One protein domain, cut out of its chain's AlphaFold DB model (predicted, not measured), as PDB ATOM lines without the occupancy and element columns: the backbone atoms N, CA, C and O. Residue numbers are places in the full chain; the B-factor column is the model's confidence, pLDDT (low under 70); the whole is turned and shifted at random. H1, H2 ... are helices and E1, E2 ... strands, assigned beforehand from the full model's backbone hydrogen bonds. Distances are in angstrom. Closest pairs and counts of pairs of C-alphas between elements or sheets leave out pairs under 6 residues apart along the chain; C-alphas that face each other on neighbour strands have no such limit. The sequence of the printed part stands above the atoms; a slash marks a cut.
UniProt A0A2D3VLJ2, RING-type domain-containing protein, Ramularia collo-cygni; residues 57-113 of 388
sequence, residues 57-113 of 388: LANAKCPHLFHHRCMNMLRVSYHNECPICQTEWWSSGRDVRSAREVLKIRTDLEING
ATOM      1  N   LEU A  57       3.528 -32.952  32.308       76.44
ATOM      2  CA  LEU A  57       2.176 -32.900  32.828       76.44
ATOM      3  C   LEU A  57       1.901 -31.533  33.423       76.44
ATOM      4  O   LEU A  57       2.691 -30.988  34.198       76.44
ATOM      5  N   ALA A  58       0.742 -30.993  33.070       66.25
ATOM      6  CA  ALA A  58       0.210 -29.825  33.736       66.25
ATOM      7  C   ALA A  58      -0.649 -30.316  34.911       66.25
ATOM      8  O   ALA A  58      -1.625 -31.040  34.715       66.25
ATOM      9  N   ASN A  59      -0.257 -29.953  36.133       64.62
ATOM     10  CA  ASN A  59      -0.943 -30.403  37.340       64.62
ATOM     11  C   ASN A  59      -2.108 -29.461  37.670       64.62
ATOM     12  O   ASN A  59      -1.908 -28.273  37.940       64.62
ATOM     13  N   ALA A  60      -3.325 -29.996  37.701       65.44
ATOM     14  CA  ALA A  60      -4.425 -29.375  38.430       65.44
ATOM     15  C   ALA A  60      -4.251 -29.639  39.943       65.44
ATOM     16  O   ALA A  60      -3.400 -30.434  40.350       65.44
ATOM     17  N   LYS A  61      -5.042 -29.005  40.821       81.75
ATOM     18  CA  LYS A  61      -5.076 -29.387  42.257       81.75
ATOM     19  C   LYS A  61      -5.700 -30.781  42.487       81.75
ATOM     20  O   LYS A  61      -5.785 -31.233  43.624       81.75
ATOM     21  N   CYS A  62      -6.127 -31.455  41.420       85.06
ATOM     22  CA  CYS A  62      -6.701 -32.798  41.398       85.06
ATOM     23  C   CYS A  62      -5.738 -33.811  40.732       85.06
ATOM     24  O   CYS A  62      -4.846 -33.394  39.996       85.06
ATOM     25  N   PRO A  63      -5.943 -35.129  40.899       83.50
ATOM     26  CA  PRO A  63      -5.044 -36.166  40.375       83.50
ATOM     27  C   PRO A  63      -5.246 -36.502  38.889       83.50
ATOM     28  O   PRO A  63      -4.598 -37.416  38.385       83.50
ATOM     29  N   HIS A  64      -6.156 -35.824  38.188       86.62
ATOM     30  CA  HIS A  64      -6.366 -36.053  36.760       86.62
ATOM     31  C   HIS A  64      -5.148 -35.608  35.954       86.62
ATOM     32  O   HIS A  64      -4.646 -34.497  36.144       86.62
ATOM     33  N   LEU A  65      -4.704 -36.467  35.036       89.12
ATOM     34  CA  LEU A  65      -3.530 -36.209  34.218       89.12
ATOM     35  C   LEU A  65      -3.900 -35.751  32.812       89.12
ATOM     36  O   LEU A  65      -4.840 -36.248  32.188       89.12
ATOM     37  N   PHE A  66      -3.106 -34.818  32.296       90.19
ATOM     38  CA  PHE A  66      -3.306 -34.236  30.981       90.19
ATOM     39  C   PHE A  66      -1.966 -33.932  30.320       90.19
ATOM     40  O   PHE A  66      -1.072 -33.375  30.963       90.19
ATOM     41  N   HIS A  67      -1.846 -34.200  29.019       91.94
ATOM     42  CA  HIS A  67      -0.700 -33.715  28.249       91.94
ATOM     43  C   HIS A  67      -0.599 -32.194  28.349       91.94
ATOM     44  O   HIS A  67      -1.605 -31.488  28.219       91.94
ATOM     45  N   HIS A  68       0.619 -31.668  28.486       87.31
ATOM     46  CA  HIS A  68       0.859 -30.223  28.488       87.31
ATOM     47  C   HIS A  68       0.234 -29.521  27.269       87.31
ATOM     48  O   HIS A  68      -0.354 -28.447  27.404       87.31
ATOM     49  N   ARG A  69       0.279 -30.149  26.082       87.25
ATOM     50  CA  ARG A  69      -0.358 -29.613  24.866       87.25
ATOM     51  C   ARG A  69      -1.882 -29.564  24.983       87.25
ATOM     52  O   ARG A  69      -2.466 -28.526  24.687       87.25
ATOM     53  N   CYS A  70      -2.514 -30.652  25.430       88.50
ATOM     54  CA  CYS A  70      -3.959 -30.693  25.672       88.50
ATOM     55  C   CYS A  70      -4.382 -29.599  26.651       88.50
ATOM     56  O   CYS A  70      -5.395 -28.939  26.440       88.50
ATOM     57  N   MET A  71      -3.556 -29.335  27.661       86.44
ATOM     58  CA  MET A  71      -3.859 -28.299  28.634       86.44
ATOM     59  C   MET A  71      -3.671 -26.879  28.165       86.44
ATOM     60  O   MET A  71      -4.498 -26.028  28.483       86.44
ATOM     61  N   ASN A  72      -2.646 -26.600  27.375       85.19
ATOM     62  CA  ASN A  72      -2.515 -25.268  26.802       85.19
ATOM     63  C   ASN A  72      -3.694 -24.942  25.878       85.19
ATOM     64  O   ASN A  72      -4.155 -23.805  25.891       85.19
ATOM     65  N   MET A  73      -4.243 -25.936  25.168       84.31
ATOM     66  CA  MET A  73      -5.473 -25.753  24.390       84.31
ATOM     67  C   MET A  73      -6.688 -25.471  25.283       84.31
ATOM     68  O   MET A  73      -7.490 -24.600  24.969       84.31
ATOM     69  N   LEU A  74      -6.824 -26.169  26.415       83.62
ATOM     70  CA  LEU A  74      -7.974 -25.989  27.305       83.62
ATOM     71  C   LEU A  74      -7.914 -24.732  28.166       83.62
ATOM     72  O   LEU A  74      -8.961 -24.172  28.469       83.62
ATOM     73  N   ARG A  75      -6.724 -24.264  28.555       78.75
ATOM     74  CA  ARG A  75      -6.568 -23.041  29.359       78.75
ATOM     75  C   ARG A  75      -7.174 -21.811  28.692       78.75
ATOM     76  O   ARG A  75      -7.659 -20.934  29.396       78.75
ATOM     77  N   VAL A  76      -7.170 -21.774  27.362       71.56
ATOM     78  CA  VAL A  76      -7.798 -20.701  26.581       71.56
ATOM     79  C   VAL A  76      -9.327 -20.724  26.726       71.56
ATOM     80  O   VAL A  76      -9.953 -19.672  26.676       71.56
ATOM     81  N   SER A  77      -9.919 -21.897  26.974       72.69
ATOM     82  CA  SER A  77     -11.373 -22.107  26.916       72.69
ATOM     83  C   SER A  77     -12.055 -22.358  28.271       72.69
ATOM     84  O   SER A  77     -13.248 -22.109  28.383       72.69
ATOM     85  N   TYR A  78     -11.343 -22.857  29.290       67.00
ATOM     86  CA  TYR A  78     -11.938 -23.408  30.526       67.00
ATOM     87  C   TYR A  78     -11.500 -22.699  31.820       67.00
ATOM     88  O   TYR A  78     -11.409 -23.329  32.868       67.00
ATOM     89  N   HIS A  79     -11.186 -21.399  31.771       74.88
ATOM     90  CA  HIS A  79     -11.000 -20.546  32.962       74.88
ATOM     91  C   HIS A  79     -10.094 -21.106  34.085       74.88
ATOM     92  O   HIS A  79     -10.297 -20.804  35.255       74.88
ATOM     93  N   ASN A  80      -9.049 -21.872  33.748       82.00
ATOM     94  CA  ASN A  80      -8.179 -22.541  34.729       82.00
ATOM     95  C   ASN A  80      -8.917 -23.512  35.675       82.00
ATOM     96  O   ASN A  80      -8.556 -23.594  36.851       82.00
ATOM     97  N   GLU A  81      -9.868 -24.306  35.168       87.06
ATOM     98  CA  GLU A  81     -10.536 -25.403  35.892       87.06
ATOM     99  C   GLU A  81     -10.320 -26.770  35.224       87.06
ATOM    100  O   GLU A  81     -10.125 -26.881  34.011       87.06
ATOM    101  N   CYS A  82     -10.227 -27.841  36.017       87.25
ATOM    102  CA  CYS A  82     -10.046 -29.198  35.499       87.25
ATOM    103  C   CYS A  82     -11.289 -29.612  34.692       87.25
ATOM    104  O   CYS A  82     -12.379 -29.603  35.256       87.25
ATOM    105  N   PRO A  83     -11.167 -30.071  33.433       84.69
ATOM    106  CA  PRO A  83     -12.335 -30.430  32.622       84.69
ATOM    107  C   PRO A  83     -13.118 -31.636  33.169       84.69
ATOM    108  O   PRO A  83     -14.268 -31.828  32.799       84.69
ATOM    109  N   ILE A  84     -12.509 -32.448  34.044       86.62
ATOM    110  CA  ILE A  84     -13.149 -33.641  34.619       86.62
ATOM    111  C   ILE A  84     -13.868 -33.322  35.935       86.62
ATOM    112  O   ILE A  84     -14.985 -33.779  36.151       86.62
ATOM    113  N   CYS A  85     -13.238 -32.561  36.834       88.81
ATOM    114  CA  CYS A  85     -13.754 -32.349  38.198       88.81
ATOM    115  C   CYS A  85     -13.900 -30.881  38.606       88.81
ATOM    116  O   CYS A  85     -14.134 -30.604  39.778       88.81
ATOM    117  N   GLN A  86     -13.693 -29.948  37.672       87.75
ATOM    118  CA  GLN A  86     -13.826 -28.494  37.846       87.75
ATOM    119  C   GLN A  86     -12.940 -27.888  38.944       87.75
ATOM    120  O   GLN A  86     -13.040 -26.715  39.277       87.75
ATOM    121  N   THR A  87     -12.008 -28.665  39.498       87.00
ATOM    122  CA  THR A  87     -11.058 -28.150  40.479       87.00
ATOM    123  C   THR A  87     -10.102 -27.172  39.799       87.00
ATOM    124  O   THR A  87      -9.522 -27.491  38.758       87.00
ATOM    125  N   GLU A  88      -9.903 -26.007  40.413       83.06
ATOM    126  CA  GLU A  88      -8.961 -25.001  39.930       83.06
ATOM    127  C   GLU A  88      -7.545 -25.555  39.733       83.06
ATOM    128  O   GLU A  88      -7.024 -26.377  40.500       83.06
ATOM    129  N   TRP A  89      -6.880 -25.023  38.718       79.94
ATOM    130  CA  TRP A  89      -5.481 -25.294  38.446       79.94
ATOM    131  C   TRP A  89      -4.603 -24.531  39.433       79.94
ATOM    132  O   TRP A  89      -4.989 -23.492  39.972       79.94
ATOM    133  N   TRP A  90      -3.384 -25.019  39.665       70.06
ATOM    134  CA  TRP A  90      -2.402 -24.220  40.392       70.06
ATOM    135  C   TRP A  90      -2.151 -22.923  39.611       70.06
ATOM    136  O   TRP A  90      -1.791 -22.945  38.432       70.06
ATOM    137  N   SER A  91      -2.395 -21.789  40.270       57.81
ATOM    138  CA  SER A  91      -2.448 -20.447  39.669       57.81
ATOM    139  C   SER A  91      -1.101 -19.986  39.096       57.81
ATOM    140  O   SER A  91      -1.036 -19.047  38.307       57.81
ATOM    141  N   SER A  92      -0.003 -20.650  39.461       56.25
ATOM    142  CA  SER A  92       1.323 -20.412  38.903       56.25
ATOM    143  C   SER A  92       1.514 -21.239  37.632       56.25
ATOM    144  O   SER A  92       1.871 -22.414  37.680       56.25
ATOM    145  N   GLY A  93       1.302 -20.612  36.472       52.03
ATOM    146  CA  GLY A  93       1.391 -21.200  35.126       52.03
ATOM    147  C   GLY A  93       2.749 -21.777  34.685       52.03
ATOM    148  O   GLY A  93       3.006 -21.816  33.488       52.03
ATOM    149  N   ARG A  94       3.615 -22.217  35.606       54.28
ATOM    150  CA  ARG A  94       4.949 -22.778  35.332       54.28
ATOM    151  C   ARG A  94       5.217 -24.161  35.935       54.28
ATOM    152  O   ARG A  94       6.298 -24.692  35.709       54.28
ATOM    153  N   ASP A  95       4.257 -24.775  36.621       61.03
ATOM    154  CA  ASP A  95       4.435 -26.123  37.179       61.03
ATOM    155  C   ASP A  95       4.170 -27.202  36.115       61.03
ATOM    156  O   ASP A  95       3.192 -27.949  36.176       61.03
ATOM    157  N   VAL A  96       5.045 -27.267  35.108       64.06
ATOM    158  CA  VAL A  96       5.184 -28.465  34.274       64.06
ATOM    159  C   VAL A  96       5.994 -29.462  35.088       64.06
ATOM    160  O   VAL A  96       7.162 -29.219  35.382       64.06
ATOM    161  N   ARG A  97       5.368 -30.566  35.487       70.06
ATOM    162  CA  ARG A  97       6.041 -31.659  36.198       70.06
ATOM    163  C   ARG A  97       6.190 -32.828  35.249       70.06
ATOM    164  O   ARG A  97       5.334 -33.040  34.397       70.06
ATOM    165  N   SER A  98       7.260 -33.595  35.375       70.56
ATOM    166  CA  SER A  98       7.342 -34.858  34.640       70.56
ATOM    167  C   SER A  98       6.229 -35.804  35.102       70.56
ATOM    168  O   SER A  98       5.827 -35.768  36.272       70.56
ATOM    169  N   ALA A  99       5.749 -36.690  34.225       67.38
ATOM    170  CA  ALA A  99       4.751 -37.685  34.620       67.38
ATOM    171  C   ALA A  99       5.204 -38.522  35.823       67.38
ATOM    172  O   ALA A  99       4.424 -38.797  36.734       67.38
ATOM    173  N   ARG A 100       6.504 -38.815  35.897       68.50
ATOM    174  CA  ARG A 100       7.128 -39.491  37.038       68.50
ATOM    175  C   ARG A 100       6.965 -38.740  38.366       68.50
ATOM    176  O   ARG A 100       6.726 -39.372  39.393       68.50
ATOM    177  N   GLU A 101       7.106 -37.417  38.374       71.00
ATOM    178  CA  GLU A 101       6.937 -36.602  39.586       71.00
ATOM    179  C   GLU A 101       5.478 -36.525  40.026       71.00
ATOM    180  O   GLU A 101       5.199 -36.595  41.222       71.00
ATOM    181  N   VAL A 102       4.545 -36.410  39.078       70.62
ATOM    182  CA  VAL A 102       3.112 -36.385  39.398       70.62
ATOM    183  C   VAL A 102       2.655 -37.728  39.951       70.62
ATOM    184  O   VAL A 102       1.987 -37.757  40.982       70.62
ATOM    185  N   LEU A 103       3.087 -38.830  39.335       69.62
ATOM    186  CA  LEU A 103       2.830 -40.175  39.843       69.62
ATOM    187  C   LEU A 103       3.377 -40.343  41.261       69.62
ATOM    188  O   LEU A 103       2.674 -40.859  42.118       69.62
ATOM    189  N   LYS A 104       4.581 -39.834  41.553       73.25
ATOM    190  CA  LYS A 104       5.136 -39.862  42.914       73.25
ATOM    191  C   LYS A 104       4.247 -39.116  43.918       73.25
ATOM    192  O   LYS A 104       3.932 -39.667  44.964       73.25
ATOM    193  N   ILE A 105       3.803 -37.903  43.585       69.25
ATOM    194  CA  ILE A 105       2.915 -37.102  44.448       69.25
ATOM    195  C   ILE A 105       1.583 -37.813  44.667       69.25
ATOM    196  O   ILE A 105       1.055 -37.812  45.775       69.25
ATOM    197  N   ARG A 106       1.035 -38.425  43.618       68.56
ATOM    198  CA  ARG A 106      -0.212 -39.179  43.702       68.56
ATOM    199  C   ARG A 106      -0.065 -40.407  44.595       68.56
ATOM    200  O   ARG A 106      -0.889 -40.586  45.485       68.56
ATOM    201  N   THR A 107       0.998 -41.185  44.418       67.25
ATOM    202  CA  THR A 107       1.326 -42.313  45.296       67.25
ATOM    203  C   THR A 107       1.462 -41.851  46.747       67.25
ATOM    204  O   THR A 107       0.912 -42.482  47.644       67.25
ATOM    205  N   ASP A 108       2.102 -40.705  46.992       66.75
ATOM    206  CA  ASP A 108       2.202 -40.128  48.335       66.75
ATOM    207  C   ASP A 108       0.819 -39.714  48.889       66.75
ATOM    208  O   ASP A 108       0.540 -39.911  50.072       66.75
ATOM    209  N   LEU A 109      -0.082 -39.167  48.064       64.81
ATOM    210  CA  LEU A 109      -1.451 -38.809  48.471       64.81
ATOM    211  C   LEU A 109      -2.323 -40.040  48.773       64.81
ATOM    212  O   LEU A 109      -3.097 -40.014  49.736       64.81
ATOM    213  N   GLU A 110      -2.175 -41.101  47.980       65.50
ATOM    214  CA  GLU A 110      -2.836 -42.397  48.162       65.50
ATOM    215  C   GLU A 110      -2.353 -43.087  49.447       65.50
ATOM    216  O   GLU A 110      -3.171 -43.453  50.293       65.50
ATOM    217  N   ILE A 111      -1.034 -43.181  49.659       67.75
ATOM    218  CA  ILE A 111      -0.431 -43.803  50.853       67.75
ATOM    219  C   ILE A 111      -0.844 -43.075  52.136       67.75
ATOM    220  O   ILE A 111      -1.123 -43.711  53.152       67.75
ATOM    221  N   ASN A 112      -0.927 -41.743  52.105       64.81
ATOM    222  CA  ASN A 112      -1.290 -40.948  53.280       64.81
ATOM    223  C   ASN A 112      -2.801 -40.937  53.580       64.81
ATOM    224  O   ASN A 112      -3.244 -40.172  54.439       64.81
ATOM    225  N   GLY A 113      -3.609 -41.734  52.869       48.12
ATOM    226  CA  GLY A 113      -5.055 -41.837  53.094       48.12
ATOM    227  C   GLY A 113      -5.820 -40.539  52.820       48.12
ATOM    228  O   GLY A 113      -6.986 -40.418  53.193       48.12
TER     229      GLY A 113
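Overview. This is residues 57 to 113 of the 388 residues of the protein "RING-type domain-containing protein" of Ramularia collo-cygni (UniProt A0A2D3VLJ2). A short helix, H1, and a longer helix, H2, lie towards opposite ends of an elongated shape, with loops and one short strand, E1, between them. From the H1 end the long loop of residues 76 to 95 runs back to E1, and H2 follows directly. The printed part has 57 residues with two named helices and one named strand, in the order H1, E1, H2; under half of the residues, 24, are in named elements, and the class is mostly helix. The whole is compact, with a radius of gyration of the C-alphas of 11.3 A, and spans 34 by 20 by 17 A.

Arrangement. Near the first printed residue, residues 57 to 58 form a short antiparallel pairing with residues 96 to 97 of E1, residues 96 to 98. E1 pairs with no named strand. H1, residues 68 to 75, has one pair of C-alphas within 8 A of E1, those of His 68 and Val 96, 7.4 A apart; the centres are 13.5 A apart. H2, residues 99 to 111, and E1 meet only through their link, which is tight. H1 and H2 are apart. In H1 and H2 every O i to N i+4 pair is within hydrogen-bond range.

Along the chain. H1 begins at C-alpha 68 (0.859, -30.223, 28.488) and measures 10.4 A from first to last C-alpha. E1 measures 6.8 A. H2 measures 18.1 A and ends at C-alpha 111 (-0.431, -43.803, 50.853).

Size, cuts and confidence. The two C-alphas farthest apart are those of Val 76 and Ile 111, at 34.3 A. The printed part has no cut. The link from H1 to E1 is long, with 20 residues. The mean pLDDT of the printed part is 74.8; 22 residues are under 70, among them 91 to 96 and 105 to 113.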